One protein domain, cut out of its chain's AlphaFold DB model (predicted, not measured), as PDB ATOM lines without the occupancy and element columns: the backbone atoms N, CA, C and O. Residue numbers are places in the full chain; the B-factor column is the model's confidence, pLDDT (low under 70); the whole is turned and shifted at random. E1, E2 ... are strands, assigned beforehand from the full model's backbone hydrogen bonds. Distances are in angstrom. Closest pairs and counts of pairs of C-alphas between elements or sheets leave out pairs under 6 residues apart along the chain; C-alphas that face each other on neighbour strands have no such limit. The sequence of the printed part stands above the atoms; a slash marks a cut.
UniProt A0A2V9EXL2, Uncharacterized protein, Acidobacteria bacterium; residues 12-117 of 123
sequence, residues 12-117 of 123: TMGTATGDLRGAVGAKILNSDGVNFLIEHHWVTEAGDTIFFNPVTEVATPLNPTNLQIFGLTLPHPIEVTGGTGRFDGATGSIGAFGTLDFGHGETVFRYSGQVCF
ATOM      1  N   THR A  12     238.085 236.578 277.362       80.06
ATOM      2  CA  THR A  12     237.051 237.107 276.467       80.06
ATOM      3  C   THR A  12     237.079 236.391 275.125       80.06
ATOM      4  O   THR A  12     238.111 235.873 274.696       80.06
ATOM      5  N   MET A  13     235.927 236.356 274.459       82.94
ATOM      6  CA  MET A  13     235.765 235.795 273.122       82.94
ATOM      7  C   MET A  13     234.937 236.754 272.275       82.94
ATOM      8  O   MET A  13     233.985 237.367 272.753       82.94
ATOM      9  N   GLY A  14     235.269 236.843 270.997       86.69
ATOM     10  CA  GLY A  14     234.572 237.668 270.031       86.69
ATOM     11  C   GLY A  14     234.803 237.187 268.608       86.69
ATOM     12  O   GLY A  14     235.500 236.202 268.348       86.69
ATOM     13  N   THR A  15     234.199 237.901 267.670       91.38
ATOM     14  CA  THR A  15     234.406 237.685 266.242       91.38
ATOM     15  C   THR A  15     235.194 238.846 265.659       91.38
ATOM     16  O   THR A  15     234.898 240.016 265.900       91.38
ATOM     17  N   ALA A  16     236.211 238.519 264.875       92.19
ATOM     18  CA  ALA A  16     236.920 239.478 264.054       92.19
ATOM     19  C   ALA A  16     236.385 239.431 262.620       92.19
ATOM     20  O   ALA A  16     236.005 238.377 262.111       92.19
ATOM     21  N   THR A  17     236.389 240.580 261.950       93.38
ATOM     22  CA  THR A  17     236.023 240.718 260.533       93.38
ATOM     23  C   THR A  17     237.227 241.212 259.723       93.38
ATOM     24  O   THR A  17     238.247 241.596 260.294       93.38
ATOM     25  N   GLY A  18     237.134 241.189 258.389       93.56
ATOM     26  CA  GLY A  18     238.217 241.611 257.490       93.56
ATOM     27  C   GLY A  18     239.133 240.465 257.048       93.56
ATOM     28  O   GLY A  18     238.678 239.336 256.838       93.56
ATOM     29  N   ASP A  19     240.422 240.758 256.873       92.00
ATOM     30  CA  ASP A  19     241.398 239.823 256.282       92.00
ATOM     31  C   ASP A  19     241.756 238.658 257.213       92.00
ATOM     32  O   ASP A  19     242.053 237.543 256.767       92.00
ATOM     33  N   LEU A  20     241.654 238.903 258.520       92.62
ATOM     34  CA  LEU A  20     241.845 237.916 259.580       92.62
ATOM     35  C   LEU A  20     240.506 237.448 260.170       92.62
ATOM     36  O   LEU A  20     240.458 237.042 261.321       92.62
ATOM     37  N   ARG A  21     239.395 237.515 259.426       96.06
ATOM     38  CA  ARG A  21     238.070 237.117 259.941       96.06
ATOM     39  C   ARG A  21     238.074 235.748 260.641       96.06
ATOM     40  O   ARG A  21     238.701 234.800 260.157       96.06
ATOM     41  N   GLY A  22     237.364 235.648 261.760       94.62
ATOM     42  CA  GLY A  22     237.299 234.432 262.567       94.62
ATOM     43  C   GLY A  22     236.991 234.700 264.037       94.62
ATOM     44  O   GLY A  22     236.439 235.741 264.387       94.62
ATOM     45  N   ALA A  23     237.346 233.747 264.894       93.50
ATOM     46  CA  ALA A  23     237.256 233.880 266.339       93.50
ATOM     47  C   ALA A  23     238.513 234.563 266.890       93.50
ATOM     48  O   ALA A  23     239.636 234.162 266.583       93.50
ATOM     49  N   VAL A  24     238.310 235.562 267.741       92.06
ATOM     50  CA  VAL A  24     239.363 236.227 268.509       92.06
ATOM     51  C   VAL A  24     239.038 236.090 269.989       92.06
ATOM     52  O   VAL A  24     237.873 236.131 270.378       92.06
ATOM     53  N   GLY A  25     240.054 235.915 270.814       88.81
ATOM     54  CA  GLY A  25     239.916 235.925 272.258       88.81
ATOM     55  C   GLY A  25     241.139 236.539 272.908       88.81
ATOM     56  O   GLY A  25     242.212 236.580 272.311       88.81
ATOM     57  N   ALA A  26     240.969 237.016 274.129       87.12
ATOM     58  CA  ALA A  26     242.051 237.559 274.927       87.12
ATOM     59  C   ALA A  26     241.968 236.973 276.329       87.12
ATOM     60  O   ALA A  26     240.879 236.837 276.885       87.12
ATOM     61  N   LYS A  27     243.118 236.628 276.898       87.94
ATOM     62  CA  LYS A  27     243.234 236.116 278.255       87.94
ATOM     63  C   LYS A  27     244.089 237.049 279.090       87.94
ATOM     64  O   LYS A  27     245.246 237.305 278.762       87.94
ATOM     65  N   ILE A  28     243.545 237.511 280.208       87.81
ATOM     66  CA  ILE A  28     244.307 238.260 281.202       87.81
ATOM     67  C   ILE A  28     245.190 237.267 281.965       87.81
ATOM     68  O   ILE A  28     244.699 236.384 282.667       87.81
ATOM     69  N   LEU A  29     246.506 237.412 281.821       90.75
ATOM     70  CA  LEU A  29     247.503 236.623 282.545       90.75
ATOM     71  C   LEU A  29     247.837 237.238 283.907       90.75
ATOM     72  O   LEU A  29     248.077 236.513 284.870       90.75
ATOM     73  N   ASN A  30     247.886 238.571 283.980       89.44
ATOM     74  CA  ASN A  30     248.152 239.322 285.207       89.44
ATOM     75  C   ASN A  30     247.593 240.751 285.105       89.44
ATOM     76  O   ASN A  30     247.436 241.274 284.001       89.44
ATOM     77  N   SER A  31     247.332 241.403 286.241       86.38
ATOM     78  CA  SER A  31     246.911 242.806 286.293       86.38
ATOM     79  C   SER A  31     247.344 243.491 287.590       86.38
ATOM     80  O   SER A  31     247.309 242.879 288.657       86.38
ATOM     81  N   ASP A  32     247.706 244.773 287.504       87.69
ATOM     82  CA  ASP A  32     247.862 245.672 288.663       87.69
ATOM     83  C   ASP A  32     246.689 246.668 288.821       87.69
ATOM     84  O   ASP A  32     246.738 247.571 289.655       87.69
ATOM     85  N   GLY A  33     245.627 246.497 288.024       79.00
ATOM     86  CA  GLY A  33     244.455 247.373 287.958       79.00
ATOM     87  C   GLY A  33     244.530 248.465 286.884       79.00
ATOM     88  O   GLY A  33     243.495 249.018 286.521       79.00
ATOM     89  N   VAL A  34     245.718 248.752 286.343       84.00
ATOM     90  CA  VAL A  34     245.929 249.712 285.242       84.00
ATOM     91  C   VAL A  34     246.620 249.038 284.061       84.00
ATOM     92  O   VAL A  34     246.222 249.231 282.917       84.00
ATOM     93  N   ASN A  35     247.631 248.222 284.330       89.31
ATOM     94  CA  ASN A  35     248.370 247.443 283.356       89.31
ATOM     95  C   ASN A  35     247.859 246.006 283.373       89.31
ATOM     96  O   ASN A  35     247.801 245.368 284.425       89.31
ATOM     97  N   PHE A  36     247.528 245.486 282.198       87.25
ATOM     98  CA  PHE A  36     247.051 244.125 282.005       87.25
ATOM     99  C   PHE A  36     248.032 243.393 281.101       87.25
ATOM    100  O   PHE A  36     248.245 243.804 279.966       87.25
ATOM    101  N   LEU A  37     248.631 242.311 281.597       92.12
ATOM    102  CA  LEU A  37     249.377 241.390 280.748       92.12
ATOM    103  C   LEU A  37     248.368 240.467 280.071       92.12
ATOM    104  O   LEU A  37     247.701 239.688 280.754       92.12
ATOM    105  N   ILE A  38     248.254 240.565 278.752       89.56
ATOM    106  CA  ILE A  38     247.220 239.900 277.962       89.56
ATOM    107  C   ILE A  38     247.863 238.977 276.932       89.56
ATOM    108  O   ILE A  38     248.797 239.360 276.230       89.56
ATOM    109  N   GLU A  39     247.338 237.759 276.833       91.94
ATOM    110  CA  GLU A  39     247.617 236.819 275.750       91.94
ATOM    111  C   GLU A  39     246.449 236.822 274.761       91.94
ATOM    112  O   GLU A  39     245.304 236.571 275.136       91.94
ATOM    113  N   HIS A  40     246.737 237.123 273.495       91.19
ATOM    114  CA  HIS A  40     245.742 237.105 272.425       91.19
ATOM    115  C   HIS A  40     245.705 235.734 271.752       91.19
ATOM    116  O   HIS A  40     246.734 235.102 271.520       91.19
ATOM    117  N   HIS A  41     244.505 235.294 271.389       91.62
ATOM    118  CA  HIS A  41     244.254 234.057 270.666       91.62
ATOM    119  C   HIS A  41     243.418 234.353 269.432       91.62
ATOM    120  O   HIS A  41     242.417 235.066 269.499       91.62
ATOM    121  N   TRP A  42     243.797 233.766 268.303       94.56
ATOM    122  CA  TRP A  42     243.092 234.004 267.055       94.56
ATOM    123  C   TRP A  42     242.993 232.731 266.233       94.56
ATOM    124  O   TRP A  42     243.993 232.055 265.992       94.56
ATOM    125  N   VAL A  43     241.779 232.433 265.778       95.75
ATOM    126  CA  VAL A  43     241.483 231.338 264.855       95.75
ATOM    127  C   VAL A  43     240.663 231.893 263.702       95.75
ATOM    128  O   VAL A  43     239.568 232.408 263.901       95.75
ATOM    129  N   THR A  44     241.189 231.815 262.486       95.62
ATOM    130  CA  THR A  44     240.475 232.278 261.291       95.62
ATOM    131  C   THR A  44     239.299 231.366 260.941       95.62
ATOM    132  O   THR A  44     239.227 230.223 261.390       95.62
ATOM    133  N   GLU A  45     238.386 231.833 260.090       95.56
ATOM    134  CA  GLU A  45     237.280 231.005 259.571       95.56
ATOM    135  C   GLU A  45     237.754 229.725 258.859       95.56
ATOM    136  O   GLU A  45     237.038 228.727 258.853       95.56
ATOM    137  N   ALA A  46     238.966 229.732 258.290       94.81
ATOM    138  CA  ALA A  46     239.576 228.555 257.669       94.81
ATOM    139  C   ALA A  46     240.106 227.529 258.692       94.81
ATOM    140  O   ALA A  46     240.507 226.432 258.313       94.81
ATOM    141  N   GLY A  47     240.106 227.869 259.984       93.56
ATOM    142  CA  GLY A  47     240.643 227.040 261.062       93.56
ATOM    143  C   GLY A  47     242.127 227.268 261.352       93.56
ATOM    144  O   GLY A  47     242.655 226.661 262.283       93.56
ATOM    145  N   ASP A  48     242.801 228.151 260.608       96.00
ATOM    146  CA  ASP A  48     244.192 228.502 260.889       96.00
ATOM    147  C   ASP A  48     244.301 229.329 262.173       96.00
ATOM    148  O   ASP A  48     243.514 230.257 262.384       96.00
ATOM    149  N   THR A  49     245.305 229.034 262.993       96.12
ATOM    150  CA  THR A  49     245.604 229.757 264.231       96.12
ATOM    151  C   THR A  49     246.739 230.753 264.016       96.12
ATOM    152  O   THR A  49     247.643 230.489 263.224       96.12
ATOM    153  N   ILE A  50     246.693 231.891 264.710       95.94
ATOM    154  CA  ILE A  50     247.776 232.885 264.740       95.94
ATOM    155  C   ILE A  50     248.315 232.939 266.166       95.94
ATOM    156  O   ILE A  50     247.537 233.006 267.122       95.94
ATOM    157  N   PHE A  51     249.635 232.881 266.307       95.69
ATOM    158  CA  PHE A  51     250.322 232.913 267.592       95.69
ATOM    159  C   PHE A  51     250.875 234.302 267.876       95.69
ATOM    160  O   PHE A  51     251.425 234.964 266.991       95.69
ATOM    161  N   PHE A  52     250.741 234.718 269.132       95.19
ATOM    162  CA  PHE A  52     251.148 236.029 269.608       95.19
ATOM    163  C   PHE A  52     251.976 235.896 270.877       95.19
ATOM    164  O   PHE A  52     251.751 234.991 271.681       95.19
ATOM    165  N   ASN A  53     252.899 236.831 271.089       95.31
ATOM    166  CA  ASN A  53     253.477 237.017 272.416       95.31
ATOM    167  C   ASN A  53     252.487 237.761 273.327       95.31
ATOM    168  O   ASN A  53     251.799 238.671 272.853       95.31
ATOM    169  N   PRO A  54     252.453 237.449 274.636       94.25
ATOM    170  CA  PRO A  54     251.740 238.276 275.593       94.25
ATOM    171  C   PRO A  54     252.248 239.721 275.577       94.25
ATOM    172  O   PRO A  54     253.455 239.963 275.480       94.25
ATOM    173  N   VAL A  55     251.334 240.676 275.715       93.38
ATOM    174  CA  VAL A  55     251.633 242.113 275.704       93.38
ATOM    175  C   VAL A  55     251.004 242.797 276.912       93.38
ATOM    176  O   VAL A  55     249.958 242.377 277.402       93.38
ATOM    177  N   THR A  56     251.640 243.859 277.400       93.06
ATOM    178  CA  THR A  56     251.035 244.721 278.417       93.06
ATOM    179  C   THR A  56     250.184 245.795 277.752       93.06
ATOM    180  O   THR A  56     250.706 246.632 277.016       93.06
ATOM    181  N   GLU A  57     248.894 245.801 278.064       91.06
ATOM    182  CA  GLU A  57     247.935 246.826 277.658       91.06
ATOM    183  C   GLU A  57     247.587 247.735 278.839       91.06
ATOM    184  O   GLU A  57     247.578 247.299 279.993       91.06
ATOM    185  N   VAL A  58     247.305 249.007 278.556       90.94
ATOM    186  CA  VAL A  58     247.019 250.017 279.582       90.94
ATOM    187  C   VAL A  58     245.541 250.382 279.548       90.94
ATOM    188  O   VAL A  58     245.031 250.876 278.541       90.94
ATOM    189  N   ALA A  59     244.857 250.172 280.669       88.44
ATOM    190  CA  ALA A  59     243.469 250.545 280.872       88.44
ATOM    191  C   ALA A  59     243.371 251.967 281.432       88.44
ATOM    192  O   ALA A  59     243.939 252.300 282.471       88.44
ATOM    193  N   THR A  60     242.597 252.812 280.757       89.69
ATOM    194  CA  THR A  60     242.286 254.172 281.200       89.69
ATOM    195  C   THR A  60     240.794 254.267 281.510       89.69
ATOM    196  O   THR A  60     239.992 254.014 280.608       89.69
ATOM    197  N   PRO A  61     240.382 254.639 282.737       87.06
ATOM    198  CA  PRO A  61     238.970 254.836 283.054       87.06
ATOM    199  C   PRO A  61     238.357 255.879 282.115       87.06
ATOM    200  O   PRO A  61     238.844 257.008 282.037       87.06
ATOM    201  N   LEU A  62     237.277 255.525 281.415       87.62
ATOM    202  CA  LEU A  62     236.555 256.478 280.557       87.62
ATOM    203  C   LEU A  62     235.542 257.306 281.345       87.62
ATOM    204  O   LEU A  62     235.036 258.314 280.853       87.62
ATOM    205  N   ASN A  63     235.252 256.890 282.577       81.38
ATOM    206  CA  ASN A  63     234.371 257.598 283.480       81.38
ATOM    207  C   ASN A  63     234.982 257.635 284.897       81.38
ATOM    208  O   ASN A  63     235.237 256.582 285.479       81.38
ATOM    209  N   PRO A  64     235.195 258.828 285.485       74.88
ATOM    210  CA  PRO A  64     235.797 258.960 286.812       74.88
ATOM    211  C   PRO A  64     234.876 258.528 287.964       74.88
ATOM    212  O   PRO A  64     235.361 258.293 289.067       74.88
ATOM    213  N   THR A  65     233.562 258.430 287.745       78.31
ATOM    214  CA  THR A  65     232.588 257.968 288.750       78.31
ATOM    215  C   THR A  65     232.114 256.537 288.509       78.31
ATOM    216  O   THR A  65     231.671 255.883 289.450       78.31
ATOM    217  N   ASN A  66     232.239 256.030 287.279       70.31
ATOM    218  CA  ASN A  66     231.955 254.643 286.921       70.31
ATOM    219  C   ASN A  66     233.241 253.923 286.487       70.31
ATOM    220  O   ASN A  66     233.564 253.862 285.300       70.31
ATOM    221  N   LEU A  67     233.943 253.338 287.461       77.88
ATOM    222  CA  LEU A  67     235.187 252.576 287.275       77.88
ATOM    223  C   LEU A  67     234.961 251.171 286.678       77.88
ATOM    224  O   LEU A  67     235.674 250.235 287.025       77.88
ATOM    225  N   GLN A  68     233.944 251.002 285.833       80.25
ATOM    226  CA  GLN A  68     233.649 249.735 285.152       80.25
ATOM    227  C   GLN A  68     233.971 249.795 283.656       80.25
ATOM    228  O   GLN A  68     234.169 248.746 283.050       80.25
ATOM    229  N   ILE A  69     234.069 250.998 283.073       83.31
ATOM    230  CA  ILE A  69     234.329 251.189 281.642       83.31
ATOM    231  C   ILE A  69     235.722 251.781 281.432       83.31
ATOM    232  O   ILE A  69     236.022 252.887 281.898       83.31
ATOM    233  N   PHE A  70     236.551 251.069 280.677       85.88
ATOM    234  CA  PHE A  70     237.938 251.433 280.407       85.88
ATOM    235  C   PHE A  70     238.220 251.453 278.914       85.88
ATOM    236  O   PHE A  70     237.784 250.573 278.180       85.88
ATOM    237  N   GLY A  71     238.995 252.434 278.468       89.12
ATOM    238  CA  GLY A  71     239.650 252.398 277.171       89.12
ATOM    239  C   GLY A  71     240.957 251.635 277.313       89.12
ATOM    240  O   GLY A  71     241.702 251.885 278.261       89.12
ATOM    241  N   LEU A  72     241.239 250.730 276.385       87.06
ATOM    242  CA  LEU A  72     242.520 250.042 276.302       87.06
ATOM    243  C   LEU A  72     243.383 250.655 275.210       87.06
ATOM    244  O   LEU A  72     242.948 250.818 274.063       87.06
ATOM    245  N   THR A  73     244.620 250.965 275.578       86.88
ATOM    246  CA  THR A  73     245.663 251.396 274.654       86.88
ATOM    247  C   THR A  73     246.858 250.463 274.734       86.88
ATOM    248  O   THR A  73     247.233 249.970 275.800       86.88
ATOM    249  N   LEU A  74     247.463 250.224 273.574       87.12
ATOM    250  CA  LEU A  74     248.664 249.418 273.454       87.12
ATOM    251  C   LEU A  74     249.890 250.333 273.361       87.12
ATOM    252  O   LEU A  74     250.052 251.022 272.351       87.12
ATOM    253  N   PRO A  75     250.768 250.360 274.381       82.62
ATOM    254  CA  PRO A  75     252.018 251.110 274.310       82.62
ATOM    255  C   PRO A  75     253.014 250.491 273.313       82.62
ATOM    256  O   PRO A  75     253.867 251.202 272.789       82.62
ATOM    257  N   HIS A  76     252.891 249.190 273.038       86.81
ATOM    258  CA  HIS A  76     253.694 248.444 272.067       86.81
ATOM    259  C   HIS A  76     252.786 247.525 271.237       86.81
ATOM    260  O   HIS A  76     251.745 247.100 271.746       86.81
ATOM    261  N   PRO A  77     253.143 247.219 269.979       92.25
ATOM    262  CA  PRO A  77     252.372 246.287 269.166       92.25
ATOM    263  C   PRO A  77     252.386 244.862 269.741       92.25
ATOM    264  O   PRO A  77     253.296 244.463 270.466       92.25
ATOM    265  N   ILE A  78     251.366 244.091 269.374       94.31
ATOM    266  CA  ILE A  78     251.274 242.650 269.596       94.31
ATOM    267  C   ILE A  78     252.116 241.966 268.520       94.31
ATOM    268  O   ILE A  78     251.815 242.067 267.328       94.31
ATOM    269  N   GLU A  79     253.159 241.259 268.934       97.06
ATOM    270  CA  GLU A  79     254.048 240.548 268.017       97.06
ATOM    271  C   GLU A  79     253.432 239.215 267.582       97.06
ATOM    272  O   GLU A  79     253.078 238.386 268.424       97.06
ATOM    273  N   VAL A  80     253.341 239.003 266.268       96.81
ATOM    274  CA  VAL A  80     252.978 237.722 265.649       96.81
ATOM    275  C   VAL A  80     254.226 236.854 265.595       96.81
ATOM    276  O   VAL A  80     255.232 237.242 264.999       96.81
ATOM    277  N   THR A  81     254.153 235.669 266.190       96.75
ATOM    278  CA  THR A  81     255.292 234.744 266.317       96.75
ATOM    279  C   THR A  81     255.148 233.463 265.506       96.75
ATOM    280  O   THR A  81     256.040 232.616 265.530       96.75
ATOM    281  N   GLY A  82     254.037 233.311 264.790       96.56
ATOM    282  CA  GLY A  82     253.772 232.168 263.933       96.56
ATOM    283  C   GLY A  82     252.289 231.872 263.848       96.56
ATOM    284  O   GLY A  82     251.433 232.723 264.105       96.56
ATOM    285  N   GLY A  83     251.988 230.627 263.522       95.88
ATOM    286  CA  GLY A  83     250.633 230.130 263.432       95.88
ATOM    287  C   GLY A  83     250.607 228.731 262.844       95.88
ATOM    288  O   GLY A  83     251.621 228.039 262.787       95.88
ATOM    289  N   THR A  84     249.432 228.321 262.388       96.75
ATOM    290  CA  THR A  84     249.237 227.068 261.652       96.75
ATOM    291  C   THR A  84     248.743 227.343 260.237       96.75
ATOM    292  O   THR A  84     248.273 228.440 259.931       96.75
ATOM    293  N   GLY A  85     248.819 226.329 259.372       94.75
ATOM    294  CA  GLY A  85     248.319 226.415 258.000       94.75
ATOM    295  C   GLY A  85     248.981 227.556 257.237       94.75
ATOM    296  O   GLY A  85     250.206 227.591 257.133       94.75
ATOM    297  N   ARG A  86     248.200 228.514 256.724       93.69
ATOM    298  CA  ARG A  86     248.772 229.644 255.967       93.69
ATOM    299  C   ARG A  86     249.665 230.563 256.808       93.69
ATOM    300  O   ARG A  86     250.439 231.311 256.229       93.69
ATOM    301  N   PHE A  87     249.547 230.528 258.138       95.81
ATOM    302  CA  PHE A  87     250.350 231.336 259.062       95.81
ATOM    303  C   PHE A  87     251.560 230.586 259.635       95.81
ATOM    304  O   PHE A  87     252.228 231.112 260.524       95.81
ATOM    305  N   ASP A  88     251.851 229.369 259.163       96.31
ATOM    306  CA  ASP A  88     253.069 228.665 259.572       96.31
ATOM    307  C   ASP A  88     254.312 229.498 259.217       96.31
ATOM    308  O   ASP A  88     254.431 230.029 258.110       96.31
ATOM    309  N   GLY A  89     255.189 229.694 260.202       95.12
ATOM    310  CA  GLY A  89     256.356 230.574 260.090       95.12
ATOM    311  C   GLY A  89     256.057 232.072 259.911       95.12
ATOM    312  O   GLY A  89     256.981 232.831 259.614       95.12
ATOM    313  N   ALA A  90     254.807 232.524 260.069       96.50
ATOM    314  CA  ALA A  90     254.465 233.937 259.913       96.50
ATOM    315  C   ALA A  90     255.060 234.814 261.027       96.50
ATOM    316  O   ALA A  90     255.153 234.416 262.185       96.50
ATOM    317  N   THR A  91     255.399 236.053 260.687       97.19
ATOM    318  CA  THR A  91     255.838 237.081 261.644       97.19
ATOM    319  C   THR A  91     255.056 238.367 261.430       97.19
ATOM    320  O   THR A  91     254.376 238.512 260.419       97.19
ATOM    321  N   GLY A  92     255.185 239.352 262.309       95.62
ATOM    322  CA  GLY A  92     254.598 240.670 262.084       95.62
ATOM    323  C   GLY A  92     254.143 241.328 263.369       95.62
ATOM    324  O   GLY A  92     254.463 240.872 264.461       95.62
ATOM    325  N   SER A  93     253.373 242.397 263.225       96.19
ATOM    326  CA  SER A  93     252.961 243.233 264.346       96.19
ATOM    327  C   SER A  93     251.528 243.712 264.143       96.19
ATOM    328  O   SER A  93     251.196 244.254 263.081       96.19
ATOM    329  N   ILE A  94     250.695 243.554 265.167       93.81
ATOM    330  CA  ILE A  94     249.302 244.002 265.189       93.81
ATOM    331  C   ILE A  94     249.128 245.007 266.327       93.81
ATOM    332  O   ILE A  94     249.469 244.738 267.469       93.81
ATOM    333  N   GLY A  95     248.588 246.180 266.026       92.56
ATOM    334  CA  GLY A  95     248.079 247.105 267.028       92.56
ATOM    335  C   GLY A  95     246.617 246.810 267.343       92.56
ATOM    336  O   GLY A  95     245.856 246.376 266.475       92.56
ATOM    337  N   ALA A  96     246.222 247.103 268.575       88.69
ATOM    338  CA  ALA A  96     244.845 247.052 269.028       88.69
ATOM    339  C   ALA A  96     244.499 248.347 269.770       88.69
ATOM    340  O   ALA A  96     245.365 249.039 270.304       88.69
ATOM    341  N   PHE A  97     243.223 248.696 269.779       89.19
ATOM    342  CA  PHE A  97     242.646 249.634 270.734       89.19
ATOM    343  C   PHE A  97     241.177 249.281 270.915       89.19
ATOM    344  O   PHE A  97     240.557 248.693 270.022       89.19
ATOM    345  N   GLY A  98     240.604 249.630 272.058       88.12
ATOM    346  CA  GLY A  98     239.245 249.206 272.346       88.12
ATOM    347  C   GLY A  98     238.695 249.716 273.659       88.12
ATOM    348  O   GLY A  98     239.296 250.561 274.322       88.12
ATOM    349  N   THR A  99     237.543 249.165 274.013       86.81
ATOM    350  CA  THR A  99     236.841 249.447 275.260       86.81
ATOM    351  C   THR A  99     236.510 248.138 275.962       86.81
ATOM    352  O   THR A  99     236.063 247.181 275.326       86.81
ATOM    353  N   LEU A 100     236.702 248.127 277.276       82.56
ATOM    354  CA  LEU A 100     236.241 247.104 278.202       82.56
ATOM    355  C   LEU A 100     235.082 247.666 279.027       82.56
ATOM    356  O   LEU A 100     235.192 248.781 279.540       82.56
ATOM    357  N   ASP A 101     234.021 246.891 279.208       82.56
ATOM    358  CA  ASP A 101     232.958 247.138 280.181       82.56
ATOM    359  C   ASP A 101     232.862 245.936 281.129       82.56
ATOM    360  O   ASP A 101     232.257 244.910 280.815       82.56
ATOM    361  N   PHE A 102     233.464 246.062 282.311       76.75
ATOM    362  CA  PHE A 102     233.413 245.028 283.347       76.75
ATOM    363  C   PHE A 102     232.039 244.913 284.019       76.75
ATOM    364  O   PHE A 102     231.755 243.887 284.633       76.75
ATOM    365  N   GLY A 103     231.189 245.938 283.916       78.00
ATOM    366  CA  GLY A 103     229.831 245.918 284.455       78.00
ATOM    367  C   GLY A 103     228.917 244.971 283.693       78.00
ATOM    368  O   GLY A 103     228.082 244.295 284.294       78.00
ATOM    369  N   HIS A 104     229.119 244.893 282.377       78.31
ATOM    370  CA  HIS A 104     228.370 244.015 281.478       78.31
ATOM    371  C   HIS A 104     229.172 242.796 281.001       78.31
ATOM    372  O   HIS A 104     228.597 241.879 280.418       78.31
ATOM    373  N   GLY A 105     230.480 242.743 281.278       74.75
ATOM    374  CA  GLY A 105     231.364 241.674 280.807       74.75
ATOM    375  C   GLY A 105     231.605 241.733 279.297       74.75
ATOM    376  O   GLY A 105     231.753 240.696 278.653       74.75
ATOM    377  N   GLU A 106     231.608 242.936 278.725       78.81
ATOM    378  CA  GLU A 106     231.686 243.166 277.284       78.81
ATOM    379  C   GLU A 106     233.011 243.813 276.892       78.81
ATOM    380  O   GLU A 106     233.593 244.607 277.632       78.81
ATOM    381  N   THR A 107     233.481 243.506 275.684       83.12
ATOM    382  CA  THR A 107     234.682 244.127 275.121       83.12
ATOM    383  C   THR A 107     234.514 244.388 273.635       83.12
ATOM    384  O   THR A 107     233.969 243.546 272.920       83.12
ATOM    385  N   VAL A 108     235.043 245.508 273.151       86.75
ATOM    386  CA  VAL A 108     235.078 245.839 271.721       86.75
ATOM    387  C   VAL A 108     236.472 246.312 271.356       86.75
ATOM    388  O   VAL A 108     236.971 247.270 271.939       86.75
ATOM    389  N   PHE A 109     237.071 245.678 270.351       88.12
ATOM    390  CA  PHE A 109     238.423 245.982 269.893       88.12
ATOM    391  C   PHE A 109     238.474 246.237 268.396       88.12
ATOM    392  O   PHE A 109     237.720 245.655 267.612       88.12
ATOM    393  N   ARG A 110     239.425 247.078 267.995       90.50
ATOM    394  CA  ARG A 110     239.822 247.265 266.608       90.50
ATOM    395  C   ARG A 110     241.292 246.916 266.452       90.50
ATOM    396  O   ARG A 110     242.140 247.499 267.118       90.50
ATOM    397  N   TYR A 111     241.558 245.991 265.536       91.44
ATOM    398  CA  TYR A 111     242.898 245.517 265.214       91.44
ATOM    399  C   TYR A 111     243.363 246.094 263.877       91.44
ATOM    400  O   TYR A 111     242.573 246.239 262.940       91.44
ATOM    401  N   SER A 112     244.648 246.417 263.781       93.19
ATOM    402  CA  SER A 112     245.285 246.871 262.543       93.19
ATOM    403  C   SER A 112     246.769 246.556 262.565       93.19
ATOM    404  O   SER A 112     247.408 246.735 263.596       93.19
ATOM    405  N   GLY A 113     247.345 246.158 261.440       93.38
ATOM    406  CA  GLY A 113     248.770 245.871 261.368       93.38
ATOM    407  C   GLY A 113     249.106 245.043 260.146       93.38
ATOM    408  O   GLY A 113     248.365 245.054 259.162       93.38
ATOM    409  N   GLN A 114     250.215 244.319 260.228       94.19
ATOM    410  CA  GLN A 114     250.718 243.504 259.135       94.19
ATOM    411  C   GLN A 114     251.111 242.122 259.644       94.19
ATOM    412  O   GLN A 114     251.806 241.991 260.650       94.19
ATOM    413  N   VAL A 115     250.688 241.105 258.895       94.25
ATOM    414  CA  VAL A 115     251.163 239.730 259.027       94.25
ATOM    415  C   VAL A 115     251.987 239.410 257.786       94.25
ATOM    416  O   VAL A 115     251.505 239.519 256.659       94.25
ATOM    417  N   CYS A 116     253.246 239.062 257.998       94.75
ATOM    418  CA  CYS A 116     254.196 238.659 256.977       94.75
ATOM    419  C   CYS A 116     254.204 237.135 256.901       94.75
ATOM    420  O   CYS A 116     254.665 236.459 257.821       94.75
ATOM    421  N   PHE A 117     253.681 236.606 255.803       92.88
ATOM    422  CA  PHE A 117     253.684 235.176 255.529       92.88
ATOM    423  C   PHE A 117     255.069 234.727 255.077       92.88
ATOM    424  O   PHE A 117     255.754 235.450 254.351       92.88
TER     425      PHE A 117
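What this domain is: This is residues 12 to 117 of the 123 residues of an uncharacterized protein of Acidobacteria bacterium (UniProt A0A2V9EXL2). A long, narrow closed barrel of six strands, with E3, E4, E7, E8, E6 and E5 following one another round the ring and E5 meeting E3 again. Outside the ring the sheet goes on at two places: E2 and then E1 lie side by side beyond E3, and the long E9 beyond E8. The printed part has 106 residues with no named helix and nine named strands, E1 to E9 in order along the chain; the class is all strand and every neighbour pair is antiparallel. The whole is a compact rod, with a radius of gyration of the C-alphas of 14.1 A and spans of 46 by 23 by 20 A.

Where its parts are: E1 is residues 12 to 16, beginning at C-alpha 12 at (237.051, 237.107, 276.467). E2 is residues 22 to 31, 26.9 A long, and E3 is residues 35 to 44, 27.9 A. E4 is residues 49 to 52, and E5 is residues 55 to 61, 19.4 A. E6 is residues 69 to 73, and E7 is residues 78 to 83. E8 is residues 91 to 101, 31.1 A, beginning at C-alpha 91 at (255.838, 237.081, 261.644). E9 is residues 106 to 116, 30.6 A, and ends at C-alpha 116 at (254.196, 238.659, 256.977).

How they stand to each other: E1, E2, E3 and E4 form a meander, each strand the antiparallel neighbour of the one before. In the hairpin of E1 and E2, N 14 and O 24 are 2.8 A apart. In the hairpin of E2 and E3, N 25 and O 41 are 2.8 A apart. E4 and E5 lie on one side of E3, beside residues 42 to 43 and 35 to 38, and E2 on the other side. N 50 and O 42, between E4 and E3, are within hydrogen-bond range at 3.0 A, and N 57 and O 36, between E5 and E3, are within hydrogen-bond range at 2.8 A. E4 runs on into E5 across a break of 2 residues, at 79 degrees. E5 and E6 are a hairpin, with N 60 and O 71 at 2.8 A. E7 is the neighbour of E4, with N 51 and O 82 at 2.8 A. E7, E8 and E9 form a second meander; N 78 and O 94 are 2.8 A apart between E7 and E8, and N 95 and O 112 are 2.8 A apart between E8 and E9. E7 and E6 lie on one side of E8, and E9 on the other side; N 72 and O 98 are 2.8 A apart between E6 and E8. E9 bends by 57 degrees at residue 113. The closest C-alphas of E1 and E9, those of Thr 12 and Thr 107, are 7.5 A apart.

The domain as a whole: The C-alphas of Thr 65 and Gly 85, the two farthest apart, are 46.8 A from each other. The printed part has no cut, and no link is long. The mean pLDDT of the printed part is 89.8, and no printed residue is under 70.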